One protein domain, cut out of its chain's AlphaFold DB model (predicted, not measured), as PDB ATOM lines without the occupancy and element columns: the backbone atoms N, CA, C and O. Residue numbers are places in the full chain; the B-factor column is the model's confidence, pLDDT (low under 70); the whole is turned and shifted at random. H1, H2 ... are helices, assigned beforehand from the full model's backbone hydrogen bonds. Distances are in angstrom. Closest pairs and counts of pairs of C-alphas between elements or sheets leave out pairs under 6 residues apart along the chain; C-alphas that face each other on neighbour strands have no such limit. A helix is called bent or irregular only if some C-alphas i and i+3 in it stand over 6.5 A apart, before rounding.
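AT A GLANCE: This is residues 2 to 191 of the 191 residues of an uncharacterized protein of Anncaliia algerae PRA339 (UniProt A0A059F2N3). Four long helices, H4, H6, H8 and H9, stand side by side as an up-and-down bundle, each running against the one before it in the chain. A helical hairpin, H1 and H2, lies loosely along the side made by H4 and H6, and from the long link between H8 and H9 residues 140 to 145 stick out. The printed part has 190 residues with nine named helices, H1 to H9 in chain order, and no named strand; the class is all helix. It is compact, with a radius of gyration of the C-alphas of 17.4 A and spans of 51 by 41 by 27 A.

HOW THE PARTS SIT: Begin with the longest helix, H9, residues 162 to 189. It touches H4, residues 49 to 71, at a shallow tilt of 13 degrees, opposite ways; their closest C-alphas, of Glu 63 and Ser 175, are 4.5 A apart. H9 also touches H8, residues 113 to 136, and the two form a hairpin at 27 degrees, with C-alphas 128 and 170 closest at 6.2 A. Look next at H6, residues 82 to 105: it touches H8 at 20 degrees, opposite ways, closest at C-alphas 83 and 136, 6.0 A. With residues 89 to 96 alone H6 touches H4, at a tilt of 37 degrees, only just steep; C-alphas 62 and 89 are closest at 6.8 A. H4 and H8 are apart. Further out, H1, residues 2 to 14, and H2, residues 20 to 33, form a hairpin at 10 degrees, closest at C-alphas 5 and 30, 6.8 A. H1 is close to but not clearly touching H4, with C-alphas 13 and 68 closest at 7.0 A; H2 and H6 are near each other, with 8 pairs of C-alphas within 10 A. H3, residues 36 to 41, is close to but not clearly touching H6, closest at C-alphas 40 and 95, 7.2 A. H5, residues 73 to 76, is close to but not clearly touching H9, closest at C-alphas 73 and 168, 6.9 A. H7, residues 108 to 111, is close to but not clearly touching H8, closest at C-alphas 109 and 115, 6.7 A; it is irregular, 7.3 A from first to last C-alpha. Every O i to N i+4 pair is within hydrogen-bond range in H1, H2, H3, H4, H6 and H8, and 23 of 24 are in H9; H5 and H7 are too short for such a pair.

IN THESE COORDINATES: Find C-alpha 162 at (155.795, 168.609, 112.468); from there H9 runs 41.3 A to C-alpha 189 at (118.430, 161.172, 128.303). H8 is 34.8 A long, H6 34.6 A and H4 32.7 A. H1 begins at C-alpha 2, (131.469, 144.519, 122.108).

THE WHOLE: The farthest C-alphas, of Asp 19 and Glu 108, are 53.9 A apart. The printed part has no cut; the link from H8 to H9, 25 residues, is long. Mean pLDDT of the printed part is 76.3, with residues 2 to 45, 107 to 111, 138 to 149 and 191 under 70.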
ATOM      1  N   PRO A   2     130.650 143.295 122.271       37.50
ATOM      2  CA  PRO A   2     131.469 144.519 122.108       37.50
ATOM      3  C   PRO A   2     132.656 144.626 123.084       37.50
ATOM      4  O   PRO A   2     133.697 145.184 122.750       37.50
ATOM      5  N   MET A   3     132.528 144.039 124.278       33.91
ATOM      6  CA  MET A   3     133.573 144.034 125.308       33.91
ATOM      7  C   MET A   3     134.778 143.154 124.931       33.91
ATOM      8  O   MET A   3     135.907 143.497 125.250       33.91
ATOM      9  N   LEU A   4     134.555 142.053 124.204       38.34
ATOM     10  CA  LEU A   4     135.617 141.146 123.748       38.34
ATOM     11  C   LEU A   4     136.461 141.797 122.650       38.34
ATOM     12  O   LEU A   4     137.683 141.726 122.696       38.34
ATOM     13  N   ALA A   5     135.816 142.517 121.735       45.16
ATOM     14  CA  ALA A   5     136.503 143.275 120.702       45.16
ATOM     15  C   ALA A   5     137.248 144.499 121.280       45.16
ATOM     16  O   ALA A   5     138.362 144.790 120.856       45.16
ATOM     17  N   PHE A   6     136.709 145.149 122.322       45.28
ATOM     18  CA  PHE A   6     137.419 146.181 123.096       45.28
ATOM     19  C   PHE A   6     138.643 145.623 123.838       45.28
ATOM     20  O   PHE A   6     139.693 146.261 123.840       45.28
ATOM     21  N   ILE A   7     138.531 144.432 124.437       44.81
ATOM     22  CA  ILE A   7     139.648 143.735 125.093       44.81
ATOM     23  C   ILE A   7     140.701 143.323 124.063       44.81
ATOM     24  O   ILE A   7     141.881 143.509 124.321       44.81
ATOM     25  N   LEU A   8     140.300 142.826 122.888       48.31
ATOM     26  CA  LEU A   8     141.217 142.444 121.813       48.31
ATOM     27  C   LEU A   8     141.935 143.659 121.220       48.31
ATOM     28  O   LEU A   8     143.156 143.630 121.134       48.31
ATOM     29  N   LEU A   9     141.229 144.754 120.922       53.06
ATOM     30  CA  LEU A   9     141.853 146.024 120.537       53.06
ATOM     31  C   LEU A   9     142.807 146.503 121.634       53.06
ATOM     32  O   LEU A   9     143.980 146.710 121.358       53.06
ATOM     33  N   SER A  10     142.362 146.602 122.889       49.69
ATOM     34  CA  SER A  10     143.206 147.029 124.023       49.69
ATOM     35  C   SER A  10     144.430 146.127 124.229       49.69
ATOM     36  O   SER A  10     145.506 146.614 124.567       49.69
ATOM     37  N   TYR A  11     144.298 144.823 123.984       53.47
ATOM     38  CA  TYR A  11     145.392 143.851 124.023       53.47
ATOM     39  C   TYR A  11     146.382 144.059 122.866       53.47
ATOM     40  O   TYR A  11     147.591 144.036 123.077       53.47
ATOM     41  N   ILE A  12     145.887 144.362 121.662       54.91
ATOM     42  CA  ILE A  12     146.706 144.765 120.507       54.91
ATOM     43  C   ILE A  12     147.442 146.080 120.797       54.91
ATOM     44  O   ILE A  12     148.625 146.205 120.497       54.91
ATOM     45  N   PHE A  13     146.770 147.038 121.439       51.41
ATOM     46  CA  PHE A  13     147.317 148.351 121.784       51.41
ATOM     47  C   PHE A  13     148.325 148.321 122.948       51.41
ATOM     48  O   PHE A  13     149.165 149.211 123.040       51.41
ATOM     49  N   THR A  14     148.258 147.324 123.837       47.91
ATOM     50  CA  THR A  14     149.190 147.156 124.973       47.91
ATOM     51  C   THR A  14     150.351 146.210 124.667       47.91
ATOM     52  O   THR A  14     151.353 146.227 125.383       47.91
ATOM     53  N   ALA A  15     150.277 145.437 123.579       49.56
ATOM     54  CA  ALA A  15     151.371 144.613 123.073       49.56
ATOM     55  C   ALA A  15     152.444 145.469 122.366       49.56
ATOM     56  O   ALA A  15     152.704 145.323 121.167       49.56
ATOM     57  N   GLN A  16     153.088 146.365 123.120       42.31
ATOM     58  CA  GLN A  16     154.313 147.036 122.690       42.31
ATOM     59  C   GLN A  16     155.377 145.973 122.361       42.31
ATOM     60  O   GLN A  16     155.747 145.174 123.218       42.31
ATOM     61  N   GLY A  17     155.850 145.947 121.109       48.09
ATOM     62  CA  GLY A  17     156.940 145.064 120.662       48.09
ATOM     63  C   GLY A  17     156.548 143.881 119.766       48.09
ATOM     64  O   GLY A  17     157.373 142.996 119.552       48.09
ATOM     65  N   SER A  18     155.324 143.830 119.234       52.66
ATOM     66  CA  SER A  18     154.932 142.775 118.286       52.66
ATOM     67  C   SER A  18     155.442 143.036 116.855       52.66
ATOM     68  O   SER A  18     155.468 144.170 116.383       52.66
ATOM     69  N   ASP A  19     155.880 141.965 116.178       63.56
ATOM     70  CA  ASP A  19     156.226 141.924 114.745       63.56
ATOM     71  C   ASP A  19     155.085 142.541 113.902       63.56
ATOM     72  O   ASP A  19     153.931 142.161 114.129       63.56
ATOM     73  N   PRO A  20     155.364 143.453 112.943       60.38
ATOM     74  CA  PRO A  20     154.361 144.049 112.058       60.38
ATOM     75  C   PRO A  20     153.361 143.047 111.470       60.38
ATOM     76  O   PRO A  20     152.164 143.308 111.482       60.38
ATOM     77  N   LYS A  21     153.806 141.841 111.083       65.44
ATOM     78  CA  LYS A  21     152.900 140.802 110.553       65.44
ATOM     79  C   LYS A  21     151.882 140.316 111.582       65.44
ATOM     80  O   LYS A  21     150.735 140.034 111.249       65.44
ATOM     81  N   ARG A  22     152.296 140.216 112.846       65.69
ATOM     82  CA  ARG A  22     151.420 139.815 113.951       65.69
ATOM     83  C   ARG A  22     150.437 140.929 114.298       65.69
ATOM     84  O   ARG A  22     149.297 140.625 114.637       65.69
ATOM     85  N   LEU A  23     150.862 142.190 114.200       64.75
ATOM     86  CA  LEU A  23     149.976 143.345 114.318       64.75
ATOM     87  C   LEU A  23     148.931 143.348 113.191       64.75
ATOM     88  O   LEU A  23     147.746 143.478 113.484       64.75
ATOM     89  N   ASP A  24     149.333 143.111 111.941       64.75
ATOM     90  CA  ASP A  24     148.417 143.061 110.793       64.75
ATOM     91  C   ASP A  24     147.418 141.902 110.899       64.75
ATOM     92  O   ASP A  24     146.228 142.098 110.664       64.75
ATOM     93  N   ASP A  25     147.858 140.710 111.312       67.38
ATOM     94  CA  ASP A  25     146.969 139.565 111.556       67.38
ATOM     95  C   ASP A  25     145.952 139.856 112.666       67.38
ATOM     96  O   ASP A  25     144.777 139.491 112.564       67.38
ATOM     97  N   LEU A  26     146.391 140.525 113.732       63.84
ATOM     98  CA  LEU A  26     145.527 140.921 114.836       63.84
ATOM     99  C   LEU A  26     144.528 142.007 114.413       63.84
ATOM    100  O   LEU A  26     143.346 141.905 114.746       63.84
ATOM    101  N   LEU A  27     144.967 143.005 113.644       63.19
ATOM    102  CA  LEU A  27     144.098 144.044 113.094       63.19
ATOM    103  C   LEU A  27     143.095 143.456 112.101       63.19
ATOM    104  O   LEU A  27     141.915 143.766 112.204       63.19
ATOM    105  N   LYS A  28     143.512 142.545 111.214       63.84
ATOM    106  CA  LYS A  28     142.619 141.832 110.284       63.84
ATOM    107  C   LYS A  28     141.568 141.013 111.021       63.84
ATOM    108  O   LYS A  28     140.395 141.128 110.698       63.84
ATOM    109  N   ARG A  29     141.952 140.231 112.035       55.50
ATOM    110  CA  ARG A  29     140.992 139.459 112.851       55.50
ATOM    111  C   ARG A  29     140.008 140.359 113.579       55.50
ATOM    112  O   ARG A  29     138.821 140.072 113.592       55.50
ATOM    113  N   THR A  30     140.500 141.467 114.119       53.69
ATOM    114  CA  THR A  30     139.659 142.470 114.768       53.69
ATOM    115  C   THR A  30     138.670 143.060 113.766       53.69
ATOM    116  O   THR A  30     137.479 143.045 114.026       53.69
ATOM    117  N   ILE A  31     139.141 143.503 112.596       52.00
ATOM    118  CA  ILE A  31     138.315 144.034 111.502       52.00
ATOM    119  C   ILE A  31     137.257 143.020 111.031       52.00
ATOM    120  O   ILE A  31     136.141 143.424 110.730       52.00
ATOM    121  N   VAL A  32     137.592 141.727 110.969       38.59
ATOM    122  CA  VAL A  32     136.685 140.648 110.532       38.59
ATOM    123  C   VAL A  32     135.640 140.285 111.598       38.59
ATOM    124  O   VAL A  32     134.507 139.993 111.234       38.59
ATOM    125  N   ASP A  33     135.970 140.345 112.893       45.25
ATOM    126  CA  ASP A  33     134.997 140.143 113.988       45.25
ATOM    127  C   ASP A  33     134.022 141.330 114.151       45.25
ATOM    128  O   ASP A  33     132.988 141.212 114.815       45.25
ATOM    129  N   TYR A  34     134.335 142.484 113.556       50.81
ATOM    130  CA  TYR A  34     133.435 143.628 113.455       50.81
ATOM    131  C   TYR A  34     132.616 143.538 112.163       50.81
ATOM    132  O   TYR A  34     132.952 144.163 111.158       50.81
ATOM    133  N   ASP A  35     131.492 142.823 112.193       48.44
ATOM    134  CA  ASP A  35     130.425 143.072 111.221       48.44
ATOM    135  C   ASP A  35     129.816 144.455 111.545       48.44
ATOM    136  O   ASP A  35     128.883 144.606 112.336       48.44
ATOM    137  N   GLU A  36     130.455 145.517 111.036       48.84
ATOM    138  CA  GLU A  36     130.150 146.930 111.328       48.84
ATOM    139  C   GLU A  36     128.684 147.282 111.020       48.84
ATOM    140  O   GLU A  36     128.107 148.153 111.674       48.84
ATOM    141  N   ILE A  37     128.046 146.533 110.112       46.91
ATOM    142  CA  ILE A  37     126.622 146.637 109.765       46.91
ATOM    143  C   ILE A  37     125.728 146.310 110.974       46.91
ATOM    144  O   ILE A  37     124.775 147.046 111.249       46.91
ATOM    145  N   GLU A  38     126.044 145.260 111.743       50.66
ATOM    146  CA  GLU A  38     125.319 144.967 112.987       50.66
ATOM    147  C   GLU A  38     125.552 146.075 114.017       50.66
ATOM    148  O   GLU A  38     124.614 146.485 114.696       50.66
ATOM    149  N   PHE A  39     126.769 146.615 114.105       52.00
ATOM    150  CA  PHE A  39     127.130 147.624 115.102       52.00
ATOM    151  C   PHE A  39     126.398 148.960 114.902       52.00
ATOM    152  O   PHE A  39     125.896 149.545 115.863       52.00
ATOM    153  N   ILE A  40     126.285 149.411 113.651       54.94
ATOM    154  CA  ILE A  40     125.564 150.631 113.262       54.94
ATOM    155  C   ILE A  40     124.063 150.493 113.540       54.94
ATOM    156  O   ILE A  40     123.441 151.410 114.075       54.94
ATOM    157  N   SER A  41     123.490 149.312 113.281       56.28
ATOM    158  CA  SER A  41     122.069 149.033 113.542       56.28
ATOM    159  C   SER A  41     121.668 149.141 115.026       56.28
ATOM    160  O   SER A  41     120.478 149.242 115.351       56.28
ATOM    161  N   LEU A  42     122.651 149.117 115.935       59.50
ATOM    162  CA  LEU A  42     122.454 149.203 117.382       59.50
ATOM    163  C   LEU A  42     122.452 150.638 117.914       59.50
ATOM    164  O   LEU A  42     122.016 150.839 119.050       59.50
ATOM    165  N   LEU A  43     122.915 151.624 117.138       61.94
ATOM    166  CA  LEU A  43     122.856 153.022 117.540       61.94
ATOM    167  C   LEU A  43     121.423 153.529 117.349       61.94
ATOM    168  O   LEU A  43     120.969 153.810 116.242       61.94
ATOM    169  N   LYS A  44     120.684 153.602 118.453       68.38
ATOM    170  CA  LYS A  44     119.266 153.962 118.458       68.38
ATOM    171  C   LYS A  44     119.023 155.093 119.437       68.38
ATOM    172  O   LYS A  44     119.414 155.030 120.601       68.38
ATOM    173  N   PHE A  45     118.346 156.123 118.945       67.88
ATOM    174  CA  PHE A  45     117.918 157.271 119.732       67.88
ATOM    175  C   PHE A  45     116.461 157.102 120.153       67.88
ATOM    176  O   PHE A  45     115.579 157.842 119.724       67.88
ATOM    177  N   ASP A  46     116.211 156.093 120.982       72.31
ATOM    178  CA  ASP A  46     114.919 155.874 121.619       72.31
ATOM    179  C   ASP A  46     115.083 155.752 123.141       72.31
ATOM    180  O   ASP A  46     116.183 155.554 123.656       72.31
ATOM    181  N   LYS A  47     113.977 155.909 123.878       71.31
ATOM    182  CA  LYS A  47     113.972 155.932 125.351       71.31
ATOM    183  C   LYS A  47     114.241 154.562 125.997       71.31
ATOM    184  O   LYS A  47     114.120 154.433 127.212       71.31
ATOM    185  N   ASN A  48     114.545 153.517 125.225       82.75
ATOM    186  CA  ASN A  48     114.831 152.205 125.790       82.75
ATOM    187  C   ASN A  48     116.215 152.211 126.464       82.75
ATOM    188  O   ASN A  48     117.227 152.499 125.829       82.75
ATOM    189  N   GLN A  49     116.270 151.840 127.746       80.00
ATOM    190  CA  GLN A  49     117.501 151.870 128.544       80.00
ATOM    191  C   GLN A  49     118.642 151.024 127.952       80.00
ATOM    192  O   GLN A  49     119.812 151.411 128.053       80.00
ATOM    193  N   ASP A  50     118.331 149.903 127.299       79.69
ATOM    194  CA  ASP A  50     119.342 149.083 126.627       79.69
ATOM    195  C   ASP A  50     119.908 149.807 125.406       79.69
ATOM    196  O   ASP A  50     121.116 149.769 125.178       79.69
ATOM    197  N   ASN A  51     119.065 150.496 124.633       79.19
ATOM    198  CA  ASN A  51     119.497 151.263 123.462       79.19
ATOM    199  C   ASN A  51     120.320 152.491 123.857       79.19
ATOM    200  O   ASN A  51     121.335 152.773 123.214       79.19
ATOM    201  N   ILE A  52     119.956 153.151 124.960       80.06
ATOM    202  CA  ILE A  52     120.739 154.236 125.562       80.06
ATOM    203  C   ILE A  52     122.131 153.730 125.956       80.06
ATOM    204  O   ILE A  52     123.153 154.302 125.570       80.06
ATOM    205  N   THR A  53     122.184 152.613 126.685       80.44
ATOM    206  CA  THR A  53     123.441 152.011 127.156       80.44
ATOM    207  C   THR A  53     124.324 151.564 125.989       80.44
ATOM    208  O   THR A  53     125.527 151.836 125.977       80.44
ATOM    209  N   LYS A  54     123.733 150.915 124.978       79.62
ATOM    210  CA  LYS A  54     124.440 150.475 123.768       79.62
ATOM    211  C   LYS A  54     125.010 151.664 123.006       79.62
ATOM    212  O   LYS A  54     126.215 151.703 122.785       79.62
ATOM    213  N   SER A  55     124.195 152.661 122.684       82.25
ATOM    214  CA  SER A  55     124.634 153.850 121.944       82.25
ATOM    215  C   SER A  55     125.724 154.628 122.686       82.25
ATOM    216  O   SER A  55     126.699 155.065 122.078       82.25
ATOM    217  N   LYS A  56     125.638 154.730 124.019       84.19
ATOM    218  CA  LYS A  56     126.716 155.309 124.830       84.19
ATOM    219  C   LYS A  56     128.017 154.513 124.709       84.19
ATOM    220  O   LYS A  56     129.073 155.100 124.490       84.19
ATOM    221  N   SER A  57     127.948 153.183 124.801       81.75
ATOM    222  CA  SER A  57     129.116 152.311 124.615       81.75
ATOM    223  C   SER A  57     129.733 152.452 123.221       81.75
ATOM    224  O   SER A  57     130.950 152.341 123.083       81.75
ATOM    225  N   ILE A  58     128.908 152.686 122.202       81.31
ATOM    226  CA  ILE A  58     129.323 152.912 120.815       81.31
ATOM    227  C   ILE A  58     130.135 154.216 120.724       81.31
ATOM    228  O   ILE A  58     131.279 154.187 120.272       81.31
ATOM    229  N   ILE A  59     129.616 155.327 121.262       86.81
ATOM    230  CA  ILE A  59     130.324 156.622 121.296       86.81
ATOM    231  C   ILE A  59     131.651 156.513 122.068       86.81
ATOM    232  O   ILE A  59     132.691 156.951 121.578       86.81
ATOM    233  N   THR A  60     131.649 155.869 123.240       84.50
ATOM    234  CA  THR A  60     132.873 155.637 124.029       84.50
ATOM    235  C   THR A  60     133.894 154.773 123.283       84.50
ATOM    236  O   THR A  60     135.102 154.985 123.411       84.50
ATOM    237  N   SER A  61     133.439 153.803 122.485       80.69
ATOM    238  CA  SER A  61     134.339 153.000 121.657       80.69
ATOM    239  C   SER A  61     135.021 153.849 120.584       80.69
ATOM    240  O   SER A  61     136.231 153.710 120.401       80.69
ATOM    241  N   ALA A  62     134.288 154.757 119.928       85.81
ATOM    242  CA  ALA A  62     134.848 155.677 118.936       85.81
ATOM    243  C   ALA A  62     135.930 156.569 119.560       85.81
ATOM    244  O   ALA A  62     137.060 156.608 119.075       85.81
ATOM    245  N   GLU A  63     135.599 157.216 120.681       88.25
ATOM    246  CA  GLU A  63     136.515 158.043 121.480       88.25
ATOM    247  C   GLU A  63     137.810 157.281 121.793       88.25
ATOM    248  O   GLU A  63     138.914 157.718 121.464       88.25
ATOM    249  N   THR A  64     137.670 156.079 122.355       81.56
ATOM    250  CA  THR A  64     138.811 155.261 122.774       81.56
ATOM    251  C   THR A  64     139.709 154.879 121.597       81.56
ATOM    252  O   THR A  64     140.932 154.907 121.726       81.56
ATOM    253  N   ARG A  65     139.135 154.567 120.428       84.00
ATOM    254  CA  ARG A  65     139.909 154.232 119.221       84.00
ATOM    255  C   ARG A  65     140.780 155.397 118.762       84.00
ATOM    256  O   ARG A  65     141.960 155.184 118.502       84.00
ATOM    257  N   PHE A  66     140.238 156.613 118.710       89.25
ATOM    258  CA  PHE A  66     141.015 157.797 118.324       89.25
ATOM    259  C   PHE A  66     142.131 158.109 119.323       89.25
ATOM    260  O   PHE A  66     143.265 158.355 118.912       89.25
ATOM    261  N   SER A  67     141.848 158.012 120.625       86.31
ATOM    262  CA  SER A  67     142.870 158.162 121.667       86.31
ATOM    263  C   SER A  67     143.995 157.130 121.521       86.31
ATOM    264  O   SER A  67     145.179 157.472 121.566       86.31
ATOM    265  N   LEU A  68     143.654 155.863 121.280       81.38
ATOM    266  CA  LEU A  68     144.641 154.791 121.140       81.38
ATOM    267  C   LEU A  68     145.456 154.908 119.850       81.38
ATOM    268  O   LEU A  68     146.671 154.706 119.898       81.38
ATOM    269  N   LEU A  69     144.823 155.292 118.737       86.56
ATOM    270  CA  LEU A  69     145.510 155.619 117.487       86.56
ATOM    271  C   LEU A  69     146.516 156.749 117.696       86.56
ATOM    272  O   LEU A  69     147.665 156.619 117.292       86.56
ATOM    273  N   ALA A  70     146.123 157.832 118.366       89.88
ATOM    274  CA  ALA A  70     147.009 158.967 118.578       89.88
ATOM    275  C   ALA A  70     148.192 158.630 119.499       89.88
ATOM    276  O   ALA A  70     149.337 159.000 119.230       89.88
ATOM    277  N   ASN A  71     147.929 157.907 120.589       84.56
ATOM    278  CA  ASN A  71     148.949 157.564 121.576       84.56
ATOM    279  C   ASN A  71     149.944 156.513 121.072       84.56
ATOM    280  O   ASN A  71     151.082 156.498 121.530       84.56
ATOM    281  N   ASN A  72     149.547 155.690 120.100       82.44
ATOM    282  CA  ASN A  72     150.377 154.624 119.538       82.44
ATOM    283  C   ASN A  72     150.674 154.827 118.045       82.44
ATOM    284  O   ASN A  72     151.022 153.866 117.358       82.44
ATOM    285  N   LEU A  73     150.533 156.058 117.537       86.94
ATOM    286  CA  LEU A  73     150.591 156.355 116.104       86.94
ATOM    287  C   LEU A  73     151.864 155.809 115.449       86.94
ATOM    288  O   LEU A  73     151.789 155.173 114.408       86.94
ATOM    289  N   GLU A  74     153.023 155.977 116.086       86.62
ATOM    290  CA  GLU A  74     154.302 155.466 115.577       86.62
ATOM    291  C   GLU A  74     154.296 153.948 115.338       86.62
ATOM    292  O   GLU A  74     154.795 153.471 114.319       86.62
ATOM    293  N   THR A  75     153.708 153.175 116.253       79.94
ATOM    294  CA  THR A  75     153.558 151.723 116.093       79.94
ATOM    295  C   THR A  75     152.600 151.406 114.954       79.94
ATOM    296  O   THR A  75     152.874 150.524 114.144       79.94
ATOM    297  N   PHE A  76     151.503 152.154 114.856       79.50
ATOM    298  CA  PHE A  76     150.490 151.966 113.825       79.50
ATOM    299  C   PHE A  76     150.980 152.242 112.411       79.50
ATOM    300  O   PHE A  76     150.585 151.534 111.492       79.50
ATOM    301  N   LEU A  77     151.870 153.215 112.228       83.88
ATOM    302  CA  LEU A  77     152.447 153.526 110.917       83.88
ATOM    303  C   LEU A  77     153.281 152.372 110.333       83.88
ATOM    304  O   LEU A  77     153.571 152.379 109.142       83.88
ATOM    305  N   LYS A  78     153.642 151.365 111.144       81.44
ATOM    306  CA  LYS A  78     154.330 150.145 110.688       81.44
ATOM    307  C   LYS A  78     153.388 149.124 110.038       81.44
ATOM    308  O   LYS A  78     153.883 148.182 109.427       81.44
ATOM    309  N   SER A  79     152.073 149.282 110.200       77.38
ATOM    310  CA  SER A  79     151.045 148.393 109.648       77.38
ATOM    311  C   SER A  79     150.616 148.845 108.252       77.38
ATOM    312  O   SER A  79     150.426 150.040 108.013       77.38
ATOM    313  N   ASP A  80     150.395 147.893 107.343       76.00
ATOM    314  CA  ASP A  80     149.800 148.164 106.026       76.00
ATOM    315  C   ASP A  80     148.284 148.434 106.093       76.00
ATOM    316  O   ASP A  80     147.704 149.004 105.170       76.00
ATOM    317  N   MET A  81     147.653 148.117 107.228       75.50
ATOM    318  CA  MET A  81     146.219 148.285 107.467       75.50
ATOM    319  C   MET A  81     145.851 149.644 108.071       75.50
ATOM    320  O   MET A  81     144.665 149.925 108.259       75.50
ATOM    321  N   ILE A  82     146.822 150.497 108.414       81.50
ATOM    322  CA  ILE A  82     146.556 151.717 109.193       81.50
ATOM    323  C   ILE A  82     145.570 152.666 108.500       81.50
ATOM    324  O   ILE A  82     144.652 153.176 109.148       81.50
ATOM    325  N   CYS A  83     145.686 152.843 107.180       83.06
ATOM    326  CA  CYS A  83     144.728 153.635 106.407       83.06
ATOM    327  C   CYS A  83     143.310 153.078 106.542       83.06
ATOM    328  O   CYS A  83     142.390 153.831 106.862       83.06
ATOM    329  N   SER A  84     143.137 151.763 106.372       80.69
ATOM    330  CA  SER A  84     141.841 151.106 106.555       80.69
ATOM    331  C   SER A  84     141.288 151.266 107.971       80.69
ATOM    332  O   SER A  84     140.085 151.464 108.125       80.69
ATOM    333  N   VAL A  85     142.130 151.163 109.004       80.69
ATOM    334  CA  VAL A  85     141.699 151.284 110.406       80.69
ATOM    335  C   VAL A  85     141.193 152.693 110.695       80.69
ATOM    336  O   VAL A  85     140.117 152.854 111.270       80.69
ATOM    337  N   ILE A  86     141.943 153.718 110.284       85.81
ATOM    338  CA  ILE A  86     141.547 155.115 110.496       85.81
ATOM    339  C   ILE A  86     140.286 155.430 109.696       85.81
ATOM    340  O   ILE A  86     139.367 156.030 110.243       85.81
ATOM    341  N   TYR A  87     140.219 154.992 108.436       84.81
ATOM    342  CA  TYR A  87     139.057 155.203 107.577       84.81
ATOM    343  C   TYR A  87     137.770 154.657 108.212       84.81
ATOM    344  O   TYR A  87     136.817 155.409 108.395       84.81
ATOM    345  N   ARG A  88     137.785 153.404 108.685       80.00
ATOM    346  CA  ARG A  88     136.643 152.803 109.400       80.00
ATOM    347  C   ARG A  88     136.283 153.549 110.685       80.00
ATOM    348  O   ARG A  88     135.113 153.695 111.024       80.00
ATOM    349  N   CYS A  89     137.276 154.070 111.412       85.62
ATOM    350  CA  CYS A  89     137.004 154.917 112.577       85.62
ATOM    351  C   CYS A  89     136.294 156.224 112.188       85.62
ATOM    352  O   CYS A  89     135.462 156.697 112.957       85.62
ATOM    353  N   LEU A  90     136.596 156.805 111.022       88.81
ATOM    354  CA  LEU A  90     135.914 158.004 110.525       88.81
ATOM    355  C   LEU A  90     134.482 157.698 110.075       88.81
ATOM    356  O   LEU A  90     133.587 158.449 110.452       88.81
ATOM    357  N   GLU A  91     134.247 156.594 109.358       84.19
ATOM    358  CA  GLU A  91     132.889 156.139 108.994       84.19
ATOM    359  C   GLU A  91     132.018 155.962 110.242       84.19
ATOM    360  O   GLU A  91     130.865 156.386 110.302       84.19
ATOM    361  N   PHE A  92     132.609 155.422 111.304       81.88
ATOM    362  CA  PHE A  92     131.916 155.251 112.568       81.88
ATOM    363  C   PHE A  92     131.522 156.582 113.235       81.88
ATOM    364  O   PHE A  92     130.446 156.695 113.824       81.88
ATOM    365  N   VAL A  93     132.364 157.612 113.119       90.56
ATOM    366  CA  VAL A  93     132.030 158.971 113.577       90.56
ATOM    367  C   VAL A  93     130.913 159.575 112.735       90.56
ATOM    368  O   VAL A  93     130.013 160.198 113.297       90.56
ATOM    369  N   GLU A  94     130.944 159.394 111.413       89.62
ATOM    370  CA  GLU A  94     129.893 159.883 110.514       89.62
ATOM    371  C   GLU A  94     128.525 159.337 110.914       89.62
ATOM    372  O   GLU A  94     127.583 160.108 111.079       89.62
ATOM    373  N   GLU A  95     128.447 158.042 111.202       86.12
ATOM    374  CA  GLU A  95     127.198 157.411 111.605       86.12
ATOM    375  C   GLU A  95     126.670 157.942 112.951       86.12
ATOM    376  O   GLU A  95     125.471 158.193 113.105       86.12
ATOM    377  N   ILE A  96     127.553 158.169 113.934       89.50
ATOM    378  CA  ILE A  96     127.175 158.788 115.218       89.50
ATOM    379  C   ILE A  96     126.557 160.173 114.978       89.50
ATOM    380  O   ILE A  96     125.506 160.495 115.543       89.50
ATOM    381  N   ILE A  97     127.197 160.987 114.136       92.06
ATOM    382  CA  ILE A  97     126.745 162.345 113.821       92.06
ATOM    383  C   ILE A  97     125.433 162.323 113.040       92.06
ATOM    384  O   ILE A  97     124.504 163.047 113.393       92.06
ATOM    385  N   ASP A  98     125.295 161.462 112.038       88.50
ATOM    386  CA  ASP A  98     124.076 161.379 111.237       88.50
ATOM    387  C   ASP A  98     122.865 160.951 112.067       88.50
ATOM    388  O   ASP A  98     121.763 161.472 111.881       88.50
ATOM    389  N   ASN A  99     123.047 160.054 113.032       86.69
ATOM    390  CA  ASN A  99     121.959 159.659 113.921       86.69
ATOM    391  C   ASN A  99     121.610 160.732 114.960       86.69
ATOM    392  O   ASN A  99     120.425 160.957 115.212       86.69
ATOM    393  N   LEU A 100     122.595 161.461 115.500       88.12
ATOM    394  CA  LEU A 100     122.323 162.645 116.327       88.12
ATOM    395  C   LEU A 100     121.575 163.718 115.538       88.12
ATOM    396  O   LEU A 100     120.614 164.300 116.038       88.12
ATOM    397  N   LYS A 101     121.977 163.950 114.285       89.06
ATOM    398  CA  LYS A 101     121.296 164.871 113.378       89.06
ATOM    399  C   LYS A 101     119.840 164.462 113.182       89.06
ATOM    400  O   LYS A 101     118.961 165.286 113.403       89.06
ATOM    401  N   LYS A 102     119.581 163.193 112.845       86.75
ATOM    402  CA  LYS A 102     118.215 162.653 112.717       86.75
ATOM    403  C   LYS A 102     117.407 162.877 113.998       86.75
ATOM    404  O   LYS A 102     116.271 163.326 113.907       86.75
ATOM    405  N   TYR A 103     117.988 162.617 115.171       84.69
ATOM    406  CA  TYR A 103     117.327 162.858 116.457       84.69
ATOM    407  C   TYR A 103     116.935 164.332 116.647       84.69
ATOM    408  O   TYR A 103     115.784 164.623 116.964       84.69
ATOM    409  N   PHE A 104     117.857 165.274 116.428       85.12
ATOM    410  CA  PHE A 104     117.559 166.701 116.584       85.12
ATOM    411  C   PHE A 104     116.633 167.253 115.491       85.12
ATOM    412  O   PHE A 104     115.874 168.189 115.749       85.12
ATOM    413  N   ASP A 105     116.667 166.677 114.288       81.94
ATOM    414  CA  ASP A 105     115.800 167.069 113.178       81.94
ATOM    415  C   ASP A 105     114.349 166.585 113.355       81.94
ATOM    416  O   ASP A 105     113.425 167.224 112.834       81.94
ATOM    417  N   LEU A 106     114.144 165.505 114.115       72.75
ATOM    418  CA  LEU A 106     112.848 164.919 114.456       72.75
ATOM    419  C   LEU A 106     112.365 165.415 115.839       72.75
ATOM    420  O   LEU A 106     112.574 164.754 116.850       72.75
ATOM    421  N   GLY A 107     111.670 166.560 115.904       61.66
ATOM    422  CA  GLY A 107     110.868 166.945 117.083       61.66
ATOM    423  C   GLY A 107     110.992 168.395 117.572       61.66
ATOM    424  O   GLY A 107     111.507 169.271 116.878       61.66
ATOM    425  N   GLU A 108     110.503 168.638 118.797       59.56
ATOM    426  CA  GLU A 108     110.444 169.946 119.491       59.56
ATOM    427  C   GLU A 108     111.824 170.494 119.919       59.56
ATOM    428  O   GLU A 108     111.955 171.655 120.306       59.56
ATOM    429  N   ASN A 109     112.887 169.690 119.804       62.88
ATOM    430  CA  ASN A 109     114.231 170.021 120.291       62.88
ATOM    431  C   ASN A 109     115.047 170.932 119.360       62.88
ATOM    432  O   ASN A 109     116.143 171.351 119.748       62.88
ATOM    433  N   LYS A 110     114.529 171.278 118.170       59.25
ATOM    434  CA  LYS A 110     115.226 172.116 117.173       59.25
ATOM    435  C   LYS A 110     115.664 173.488 117.691       59.25
ATOM    436  O   LYS A 110     116.595 174.057 117.131       59.25
ATOM    437  N   ASN A 111     115.043 173.996 118.752       62.50
ATOM    438  CA  ASN A 111     115.367 175.300 119.340       62.50
ATOM    439  C   ASN A 111     116.007 175.193 120.735       62.50
ATOM    440  O   ASN A 111     116.084 176.180 121.461       62.50
ATOM    441  N   SER A 112     116.445 173.998 121.139       80.00
ATOM    442  CA  SER A 112     117.112 173.810 122.427       80.00
ATOM    443  C   SER A 112     118.567 174.286 122.376       80.00
ATOM    444  O   SER A 112     119.256 174.127 121.367       80.00
ATOM    445  N   GLN A 113     119.082 174.782 123.506       86.38
ATOM    446  CA  GLN A 113     120.518 175.049 123.671       86.38
ATOM    447  C   GLN A 113     121.364 173.800 123.360       86.38
ATOM    448  O   GLN A 113     122.485 173.904 122.866       86.38
ATOM    449  N   LEU A 114     120.814 172.611 123.623       87.75
ATOM    450  CA  LEU A 114     121.455 171.334 123.338       87.75
ATOM    451  C   LEU A 114     121.651 171.108 121.830       87.75
ATOM    452  O   LEU A 114     122.712 170.637 121.425       87.75
ATOM    453  N   HIS A 115     120.678 171.500 121.004       89.00
ATOM    454  CA  HIS A 115     120.787 171.417 119.548       89.00
ATOM    455  C   HIS A 115     121.837 172.384 118.985       89.00
ATOM    456  O   HIS A 115     122.628 171.997 118.129       89.00
ATOM    457  N   GLU A 116     121.903 173.617 119.490       89.19
ATOM    458  CA  GLU A 116     122.925 174.582 119.053       89.19
ATOM    459  C   GLU A 116     124.339 174.152 119.476       89.19
ATOM    460  O   GLU A 116     125.279 174.212 118.677       89.19
ATOM    461  N   ASN A 117     124.485 173.607 120.689       91.44
ATOM    462  CA  ASN A 117     125.739 172.993 121.133       91.44
ATOM    463  C   ASN A 117     126.141 171.820 120.221       91.44
ATOM    464  O   ASN A 117     127.304 171.721 119.826       91.44
ATOM    465  N   TYR A 118     125.181 170.965 119.851       92.44
ATOM    466  CA  TYR A 118     125.400 169.867 118.913       92.44
ATOM    467  C   TYR A 118     125.843 170.361 117.533       92.44
ATOM    468  O   TYR A 118     126.840 169.866 117.017       92.44
ATOM    469  N   LYS A 119     125.167 171.357 116.945       92.44
ATOM    470  CA  LYS A 119     125.537 171.889 115.622       92.44
ATOM    471  C   LYS A 119     126.977 172.376 115.591       92.44
ATOM    472  O   LYS A 119     127.725 171.986 114.695       92.44
ATOM    473  N   LYS A 120     127.374 173.186 116.577       93.88
ATOM    474  CA  LYS A 120     128.750 173.685 116.678       93.88
ATOM    475  C   LYS A 120     129.744 172.526 116.747       93.88
ATOM    476  O   LYS A 120     130.694 172.486 115.973       93.88
ATOM    477  N   LEU A 121     129.470 171.552 117.611       95.56
ATOM    478  CA  LEU A 121     130.333 170.391 117.780       95.56
ATOM    479  C   LEU A 121     130.406 169.521 116.515       95.56
ATOM    480  O   LEU A 121     131.480 169.049 116.159       95.56
ATOM    481  N   SER A 122     129.292 169.352 115.799       94.94
ATOM    482  CA  SER A 122     129.252 168.619 114.529       94.94
ATOM    483  C   SER A 122     130.092 169.301 113.443       94.94
ATOM    484  O   SER A 122     130.750 168.621 112.658       94.94
ATOM    485  N   SER A 123     130.132 170.639 113.428       95.75
ATOM    486  CA  SER A 123     131.007 171.404 112.535       95.75
ATOM    487  C   SER A 123     132.478 171.171 112.880       95.75
ATOM    488  O   SER A 123     133.256 170.818 111.999       95.75
ATOM    489  N   ASP A 124     132.840 171.275 114.164       97.50
ATOM    490  CA  ASP A 124     134.210 171.032 114.633       97.50
ATOM    491  C   ASP A 124     134.682 169.600 114.310       97.50
ATOM    492  O   ASP A 124     135.843 169.384 113.946       97.50
ATOM    493  N   ILE A 125     133.776 168.619 114.415       97.12
ATOM    494  CA  ILE A 125     134.024 167.221 114.037       97.12
ATOM    495  C   ILE A 125     134.236 167.092 112.535       97.12
ATOM    496  O   ILE A 125     135.188 166.431 112.130       97.12
ATOM    497  N   ASN A 126     133.411 167.727 111.703       94.56
ATOM    498  CA  ASN A 126     133.583 167.680 110.251       94.56
ATOM    499  C   ASN A 126     134.920 168.289 109.811       94.56
ATOM    500  O   ASN A 126     135.605 167.700 108.974       94.56
ATOM    501  N   ASP A 127     135.331 169.401 110.418       95.62
ATOM    502  CA  ASP A 127     136.625 170.026 110.142       95.62
ATOM    503  C   ASP A 127     137.792 169.119 110.556       95.62
ATOM    504  O   ASP A 127     138.745 168.928 109.797       95.62
ATOM    505  N   CYS A 128     137.719 168.520 111.748       97.44
ATOM    506  CA  CYS A 128     138.736 167.587 112.236       97.44
ATOM    507  C   CYS A 128     138.804 166.320 111.365       97.44
ATOM    508  O   CYS A 128     139.878 165.929 110.905       97.44
ATOM    509  N   LYS A 129     137.643 165.736 111.046       94.12
ATOM    510  CA  LYS A 129     137.489 164.595 110.136       94.12
ATOM    511  C   LYS A 129     138.145 164.891 108.793       94.12
ATOM    512  O   LYS A 129     138.904 164.069 108.288       94.12
ATOM    513  N   GLN A 130     137.911 166.078 108.239       91.06
ATOM    514  CA  GLN A 130     138.487 166.470 106.961       91.06
ATOM    515  C   GLN A 130     140.016 166.554 106.995       91.06
ATOM    516  O   GLN A 130     140.678 166.126 106.049       91.06
ATOM    517  N   LYS A 131     140.588 167.071 108.081       94.00
ATOM    518  CA  LYS A 131     142.042 167.113 108.247       94.00
ATOM    519  C   LYS A 131     142.641 165.717 108.382       94.00
ATOM    520  O   LYS A 131     143.643 165.436 107.734       94.00
ATOM    521  N   ILE A 132     142.012 164.830 109.159       93.75
ATOM    522  CA  ILE A 132     142.425 163.419 109.268       93.75
ATOM    523  C   ILE A 132     142.360 162.745 107.893       93.75
ATOM    524  O   ILE A 132     143.311 162.072 107.497       93.75
ATOM    525  N   TYR A 133     141.290 162.989 107.132       88.75
ATOM    526  CA  TYR A 133     141.183 162.538 105.748       88.75
ATOM    527  C   TYR A 133     142.344 163.034 104.888       88.75
ATOM    528  O   TYR A 133     142.912 162.246 104.139       88.75
ATOM    529  N   ASP A 134     142.725 164.306 104.995       86.81
ATOM    530  CA  ASP A 134     143.831 164.868 104.217       86.81
ATOM    531  C   ASP A 134     145.192 164.232 104.582       86.81
ATOM    532  O   ASP A 134     146.060 164.144 103.713       86.81
ATOM    533  N   PHE A 135     145.378 163.734 105.813       89.12
ATOM    534  CA  PHE A 135     146.554 162.932 106.175       89.12
ATOM    535  C   PHE A 135     146.533 161.555 105.487       89.12
ATOM    536  O   PHE A 135     147.487 161.160 104.818       89.12
ATOM    537  N   ILE A 136     145.432 160.811 105.586       87.06
ATOM    538  CA  ILE A 136     145.391 159.438 105.050       87.06
ATOM    539  C   ILE A 136     145.209 159.380 103.522       87.06
ATOM    540  O   ILE A 136     145.561 158.386 102.882       87.06
ATOM    541  N   SER A 137     144.713 160.458 102.913       79.25
ATOM    542  CA  SER A 137     144.527 160.578 101.463       79.25
ATOM    543  C   SER A 137     145.856 160.593 100.717       79.25
ATOM    544  O   SER A 137     146.873 161.083 101.219       79.25
ATOM    545  N   LEU A 138     145.846 160.086  99.482       67.50
ATOM    546  CA  LEU A 138     146.994 160.194  98.582       67.50
ATOM    547  C   LEU A 138     147.450 161.664  98.473       67.50
ATOM    548  O   LEU A 138     146.601 162.561  98.419       67.50
ATOM    549  N   PRO A 139     148.772 161.934  98.447       60.97
ATOM    550  CA  PRO A 139     149.280 163.288  98.265       60.97
ATOM    551  C   PRO A 139     148.659 163.884  97.003       60.97
ATOM    552  O   PRO A 139     148.515 163.174  96.011       60.97
ATOM    553  N   ARG A 140     148.255 165.162  97.080       52.97
ATOM    554  CA  ARG A 140     147.481 165.877  96.051       52.97
ATOM    555  C   ARG A 140     148.089 165.698  94.661       52.97
ATOM    556  O   ARG A 140     148.875 166.530  94.212       52.97
ATOM    557  N   ASP A 141     147.654 164.672  93.947       45.09
ATOM    558  CA  ASP A 141     147.693 164.709  92.506       45.09
ATOM    559  C   ASP A 141     146.542 165.624  92.086       45.09
ATOM    560  O   ASP A 141     145.381 165.403  92.444       45.09
ATOM    561  N   LYS A 142     146.861 166.710  91.377       47.12
ATOM    562  CA  LYS A 142     145.868 167.692  90.906       47.12
ATOM    563  C   LYS A 142     144.814 167.049  89.984       47.12
ATOM    564  O   LYS A 142     143.806 167.681  89.686       47.12
ATOM    565  N   SER A 143     145.046 165.806  89.560       44.91
ATOM    566  CA  SER A 143     144.167 164.954  88.760       44.91
ATOM    567  C   SER A 143     143.116 164.167  89.565       44.91
ATOM    568  O   SER A 143     142.206 163.607  88.954       44.91
ATOM    569  N   ASN A 144     143.191 164.122  90.906       46.78
ATOM    570  CA  ASN A 144     142.304 163.299  91.740       46.78
ATOM    571  C   ASN A 144     141.377 164.138  92.652       46.78
ATOM    572  O   ASN A 144     141.577 164.207  93.868       46.78
ATOM    573  N   PRO A 145     140.315 164.760  92.099       47.72
ATOM    574  CA  PRO A 145     139.368 165.583  92.858       47.72
ATOM    575  C   PRO A 145     138.496 164.782  93.840       47.72
ATOM    576  O   PRO A 145     137.786 165.377  94.645       47.72
ATOM    577  N   ARG A 146     138.528 163.442  93.782       52.16
ATOM    578  CA  ARG A 146     137.668 162.559  94.585       52.16
ATOM    579  C   ARG A 146     138.260 162.151  95.933       52.16
ATOM    580  O   ARG A 146     137.557 161.484  96.679       52.16
ATOM    581  N   ARG A 147     139.511 162.532  96.247       58.28
ATOM    582  CA  ARG A 147     140.225 162.085  97.464       58.28
ATOM    583  C   ARG A 147     140.135 160.562  97.643       58.28
ATOM    584  O   ARG A 147     139.664 160.069  98.659       58.28
ATOM    585  N   VAL A 148     140.542 159.810  96.620       64.25
ATOM    586  CA  VAL A 148     140.555 158.342  96.712       64.25
ATOM    587  C   VAL A 148     141.544 157.924  97.800       64.25
ATOM    588  O   VAL A 148     142.722 158.289  97.746       64.25
ATOM    589  N   ILE A 149     141.051 157.173  98.780       67.94
ATOM    590  CA  ILE A 149     141.855 156.594  99.852       67.94
ATOM    591  C   ILE A 149     142.211 155.182  99.419       67.94
ATOM    592  O   ILE A 149     141.336 154.337  99.238       67.94
ATOM    593  N   ASP A 150     143.503 154.935  99.238       75.06
ATOM    594  CA  ASP A 150     144.001 153.572  99.134       75.06
ATOM    595  C   ASP A 150     144.060 152.983 100.549       75.06
ATOM    596  O   ASP A 150     144.907 153.357 101.361       75.06
ATOM    597  N   LEU A 151     143.112 152.094 100.857       75.38
ATOM    598  CA  LEU A 151     142.970 151.489 102.184       75.38
ATOM    599  C   LEU A 151     144.176 150.623 102.581       75.38
ATOM    600  O   LEU A 151     144.378 150.414 103.776       75.38
ATOM    601  N   ASN A 152     144.980 150.176 101.609       71.75
ATOM    602  CA  ASN A 152     146.182 149.363 101.825       71.75
ATOM    603  C   ASN A 152     147.469 150.204 101.845       71.75
ATOM    604  O   ASN A 152     148.581 149.670 101.830       71.75
ATOM    605  N   ARG A 153     147.348 151.535 101.801       76.88
ATOM    606  CA  ARG A 153     148.506 152.417 101.764       76.88
ATOM    607  C   ARG A 153     149.236 152.420 103.101       76.88
ATOM    608  O   ARG A 153     148.664 152.730 104.145       76.88
ATOM    609  N   ILE A 154     150.551 152.251 103.022       76.44
ATOM    610  CA  ILE A 154     151.463 152.499 104.136       76.44
ATOM    611  C   ILE A 154     151.686 154.012 104.279       76.44
ATOM    612  O   ILE A 154     152.034 154.712 103.319       76.44
ATOM    613  N   LEU A 155     151.480 154.530 105.490       82.44
ATOM    614  CA  LEU A 155     151.721 155.929 105.832       82.44
ATOM    615  C   LEU A 155     153.145 156.089 106.378       82.44
ATOM    616  O   LEU A 155     153.454 155.637 107.473       82.44
ATOM    617  N   ASN A 156     154.009 156.781 105.635       80.94
ATOM    618  CA  ASN A 156     155.430 156.934 105.976       80.94
ATOM    619  C   ASN A 156     155.728 158.245 106.730       80.94
ATOM    620  O   ASN A 156     156.655 158.972 106.369       80.94
ATOM    621  N   TYR A 157     154.927 158.595 107.742       85.44
ATOM    622  CA  TYR A 157     155.205 159.785 108.555       85.44
ATOM    623  C   TYR A 157     156.396 159.549 109.481       85.44
ATOM    624  O   TYR A 157     156.435 158.569 110.220       85.44
ATOM    625  N   VAL A 158     157.357 160.472 109.461       86.44
ATOM    626  CA  VAL A 158     158.554 160.395 110.305       86.44
ATOM    627  C   VAL A 158     158.187 160.814 111.735       86.44
ATOM    628  O   VAL A 158     157.639 161.913 111.894       86.44
ATOM    629  N   PRO A 159     158.472 159.996 112.769       86.25
ATOM    630  CA  PRO A 159     158.280 160.389 114.165       86.25
ATOM    631  C   PRO A 159     158.958 161.727 114.476       86.25
ATOM    632  O   PRO A 159     159.960 162.076 113.859       86.25
ATOM    633  N   GLU A 160     158.378 162.499 115.397       86.25
ATOM    634  CA  GLU A 160     158.849 163.842 115.803       86.25
ATOM    635  C   GLU A 160     158.806 164.936 114.718       86.25
ATOM    636  O   GLU A 160     159.018 166.110 115.022       86.25
ATOM    637  N   SER A 161     158.460 164.608 113.469       92.44
ATOM    638  CA  SER A 161     158.212 165.631 112.451       92.44
ATOM    639  C   SER A 161     156.979 166.474 112.791       92.44
ATOM    640  O   SER A 161     156.018 165.992 113.397       92.44
ATOM    641  N   GLU A 162     156.960 167.725 112.327       93.38
ATOM    642  CA  GLU A 162     155.795 168.609 112.468       93.38
ATOM    643  C   GLU A 162     154.526 167.955 111.899       93.38
ATOM    644  O   GLU A 162     153.460 167.996 112.510       93.38
ATOM    645  N   GLN A 163     154.646 167.276 110.755       90.50
ATOM    646  CA  GLN A 163     153.527 166.589 110.119       90.50
ATOM    647  C   GLN A 163     152.993 165.430 110.972       90.50
ATOM    648  O   GLN A 163     151.777 165.286 111.102       90.50
ATOM    649  N   PHE A 164     153.879 164.636 111.582       93.00
ATOM    650  CA  PHE A 164     153.494 163.582 112.522       93.00
ATOM    651  C   PHE A 164     152.811 164.162 113.767       93.00
ATOM    652  O   PHE A 164     151.760 163.669 114.178       93.00
ATOM    653  N   GLY A 165     153.367 165.239 114.333       95.12
ATOM    654  CA  GLY A 165     152.780 165.945 115.473       95.12
ATOM    655  C   GLY A 165     151.379 166.474 115.166       95.12
ATOM    656  O   GLY A 165     150.443 166.230 115.926       95.12
ATOM    657  N   ASN A 166     151.203 167.117 114.010       96.44
ATOM    658  CA  ASN A 166     149.906 167.616 113.557       96.44
ATOM    659  C   ASN A 166     148.895 166.481 113.357       96.44
ATOM    660  O   ASN A 166     147.743 166.613 113.767       96.44
ATOM    661  N   PHE A 167     149.321 165.350 112.789       95.19
ATOM    662  CA  PHE A 167     148.441 164.201 112.606       95.19
ATOM    663  C   PHE A 167     147.983 163.618 113.949       95.19
ATOM    664  O   PHE A 167     146.784 163.453 114.184       95.19
ATOM    665  N   LYS A 168     148.926 163.385 114.868       95.94
ATOM    666  CA  LYS A 168     148.634 162.929 116.231       95.94
ATOM    667  C   LYS A 168     147.666 163.872 116.953       95.94
ATOM    668  O   LYS A 168     146.729 163.403 117.596       95.94
ATOM    669  N   ASN A 169     147.866 165.181 116.823       97.88
ATOM    670  CA  ASN A 169     147.016 166.183 117.460       97.88
ATOM    671  C   ASN A 169     145.585 166.171 116.914       97.88
ATOM    672  O   ASN A 169     144.648 166.280 117.697       97.88
ATOM    673  N   GLU A 170     145.386 166.001 115.604       98.06
ATOM    674  CA  GLU A 170     144.032 165.888 115.046       98.06
ATOM    675  C   GLU A 170     143.340 164.584 115.488       98.06
ATOM    676  O   GLU A 170     142.150 164.602 115.799       98.06
ATOM    677  N   LEU A 171     144.071 163.471 115.634       96.25
ATOM    678  CA  LEU A 171     143.514 162.237 116.212       96.25
ATOM    679  C   LEU A 171     143.093 162.425 117.684       96.25
ATOM    680  O   LEU A 171     141.988 162.028 118.057       96.25
ATOM    681  N   LEU A 172     143.926 163.070 118.514       97.25
ATOM    682  CA  LEU A 172     143.566 163.410 119.902       97.25
ATOM    683  C   LEU A 172     142.354 164.339 119.955       97.25
ATOM    684  O   LEU A 172     141.415 164.094 120.710       97.25
ATOM    685  N   LYS A 173     142.341 165.368 119.106       98.31
ATOM    686  CA  LYS A 173     141.233 166.314 119.012       98.31
ATOM    687  C   LYS A 173     139.922 165.607 118.673       98.31
ATOM    688  O   LYS A 173     138.904 165.914 119.285       98.31
ATOM    689  N   MET A 174     139.925 164.643 117.752       98.19
ATOM    690  CA  MET A 174     138.727 163.851 117.454       98.19
ATOM    691  C   MET A 174     138.225 163.093 118.691       98.19
ATOM    692  O   MET A 174     137.028 163.104 118.969       98.19
ATOM    693  N   SER A 175     139.130 162.501 119.480       95.94
ATOM    694  CA  SER A 175     138.767 161.867 120.756       95.94
ATOM    695  C   SER A 175     138.088 162.855 121.709       95.94
ATOM    696  O   SER A 175     137.029 162.545 122.250       95.94
ATOM    697  N   GLU A 176     138.647 164.053 121.892       97.94
ATOM    698  CA  GLU A 176     138.074 165.087 122.769       97.94
ATOM    699  C   GLU A 176     136.695 165.569 122.293       97.94
ATOM    700  O   GLU A 176     135.792 165.819 123.097       97.94
ATOM    701  N   LEU A 177     136.510 165.700 120.977       98.25
ATOM    702  CA  LEU A 177     135.221 166.065 120.390       98.25
ATOM    703  C   LEU A 177     134.170 164.970 120.633       98.25
ATOM    704  O   LEU A 177     133.024 165.284 120.958       98.25
ATOM    705  N   LEU A 178     134.559 163.696 120.555       96.19
ATOM    706  CA  LEU A 178     133.677 162.564 120.856       96.19
ATOM    707  C   LEU A 178     133.314 162.478 122.345       96.19
ATOM    708  O   LEU A 178     132.170 162.150 122.666       96.19
ATOM    709  N   THR A 179     134.213 162.868 123.255       96.19
ATOM    710  CA  THR A 179     133.871 163.040 124.678       96.19
ATOM    711  C   THR A 179     132.732 164.054 124.848       96.19
ATOM    712  O   THR A 179     131.762 163.778 125.554       96.19
ATOM    713  N   LYS A 180     132.780 165.190 124.140       96.69
ATOM    714  CA  LYS A 180     131.707 166.203 124.172       96.69
ATOM    715  C   LYS A 180     130.409 165.702 123.529       96.69
ATOM    716  O   LYS A 180     129.322 166.028 124.001       96.69
ATOM    717  N   ILE A 181     130.491 164.871 122.486       94.81
ATOM    718  CA  ILE A 181     129.309 164.216 121.900       94.81
ATOM    719  C   ILE A 181     128.645 163.299 122.928       94.81
ATOM    720  O   ILE A 181     127.423 163.317 123.069       94.81
ATOM    721  N   ARG A 182     129.437 162.539 123.690       91.88
ATOM    722  CA  ARG A 182     128.932 161.693 124.777       91.88
ATOM    723  C   ARG A 182     128.215 162.512 125.850       91.88
ATOM    724  O   ARG A 182     127.182 162.079 126.343       91.88
ATOM    725  N   GLU A 183     128.720 163.695 126.190       92.56
ATOM    726  CA  GLU A 183     128.055 164.606 127.133       92.56
ATOM    727  C   GLU A 183     126.711 165.114 126.599       92.56
ATOM    728  O   GLU A 183     125.725 165.137 127.336       92.56
ATOM    729  N   ILE A 184     126.643 165.479 125.312       90.69
ATOM    730  CA  ILE A 184     125.374 165.827 124.653       90.69
ATOM    731  C   ILE A 184     124.409 164.643 124.726       90.69
ATOM    732  O   ILE A 184     123.260 164.827 125.121       90.69
ATOM    733  N   TYR A 185     124.882 163.439 124.401       88.81
ATOM    734  CA  TYR A 185     124.089 162.215 124.462       88.81
ATOM    735  C   TYR A 185     123.547 161.949 125.871       88.81
ATOM    736  O   TYR A 185     122.359 161.694 126.041       88.81
ATOM    737  N   ASP A 186     124.387 162.077 126.899       88.25
ATOM    738  CA  ASP A 186     123.966 161.932 128.293       88.25
ATOM    739  C   ASP A 186     122.903 162.974 128.676       88.25
ATOM    740  O   ASP A 186     121.969 162.660 129.408       88.25
ATOM    741  N   ASN A 187     123.007 164.205 128.172       87.94
ATOM    742  CA  ASN A 187     122.031 165.261 128.447       87.94
ATOM    743  C   ASN A 187     120.693 165.058 127.723       87.94
ATOM    744  O   ASN A 187     119.672 165.495 128.247       87.94
ATOM    745  N   ILE A 188     120.673 164.377 126.571       85.69
ATOM    746  CA  ILE A 188     119.429 164.004 125.879       85.69
ATOM    747  C   ILE A 188     118.545 163.122 126.779       85.69
ATOM    748  O   ILE A 188     117.332 163.311 126.821       85.69
ATOM    749  N   TRP A 189     119.151 162.182 127.513       80.75
ATOM    750  CA  TRP A 189     118.430 161.172 128.303       80.75
ATOM    751  C   TRP A 189     118.344 161.472 129.802       80.75
ATOM    752  O   TRP A 189     117.759 160.693 130.546       80.75
ATOM    753  N   LYS A 190     118.896 162.601 130.260       71.56
ATOM    754  CA  LYS A 190     118.709 163.116 131.630       71.56
ATOM    755  C   LYS A 190     117.346 163.804 131.841       71.56
ATOM    756  O   LYS A 190     117.186 164.512 132.834       71.56
ATOM    757  N   LEU A 191     116.398 163.607 130.919       48.62
ATOM    758  CA  LEU A 191     115.023 164.119 130.960       48.62
ATOM    759  C   LEU A 191     114.033 163.050 131.424       48.62
ATOM    760  O   LEU A 191     113.905 162.021 130.717       48.62
TER     761      LEU A 191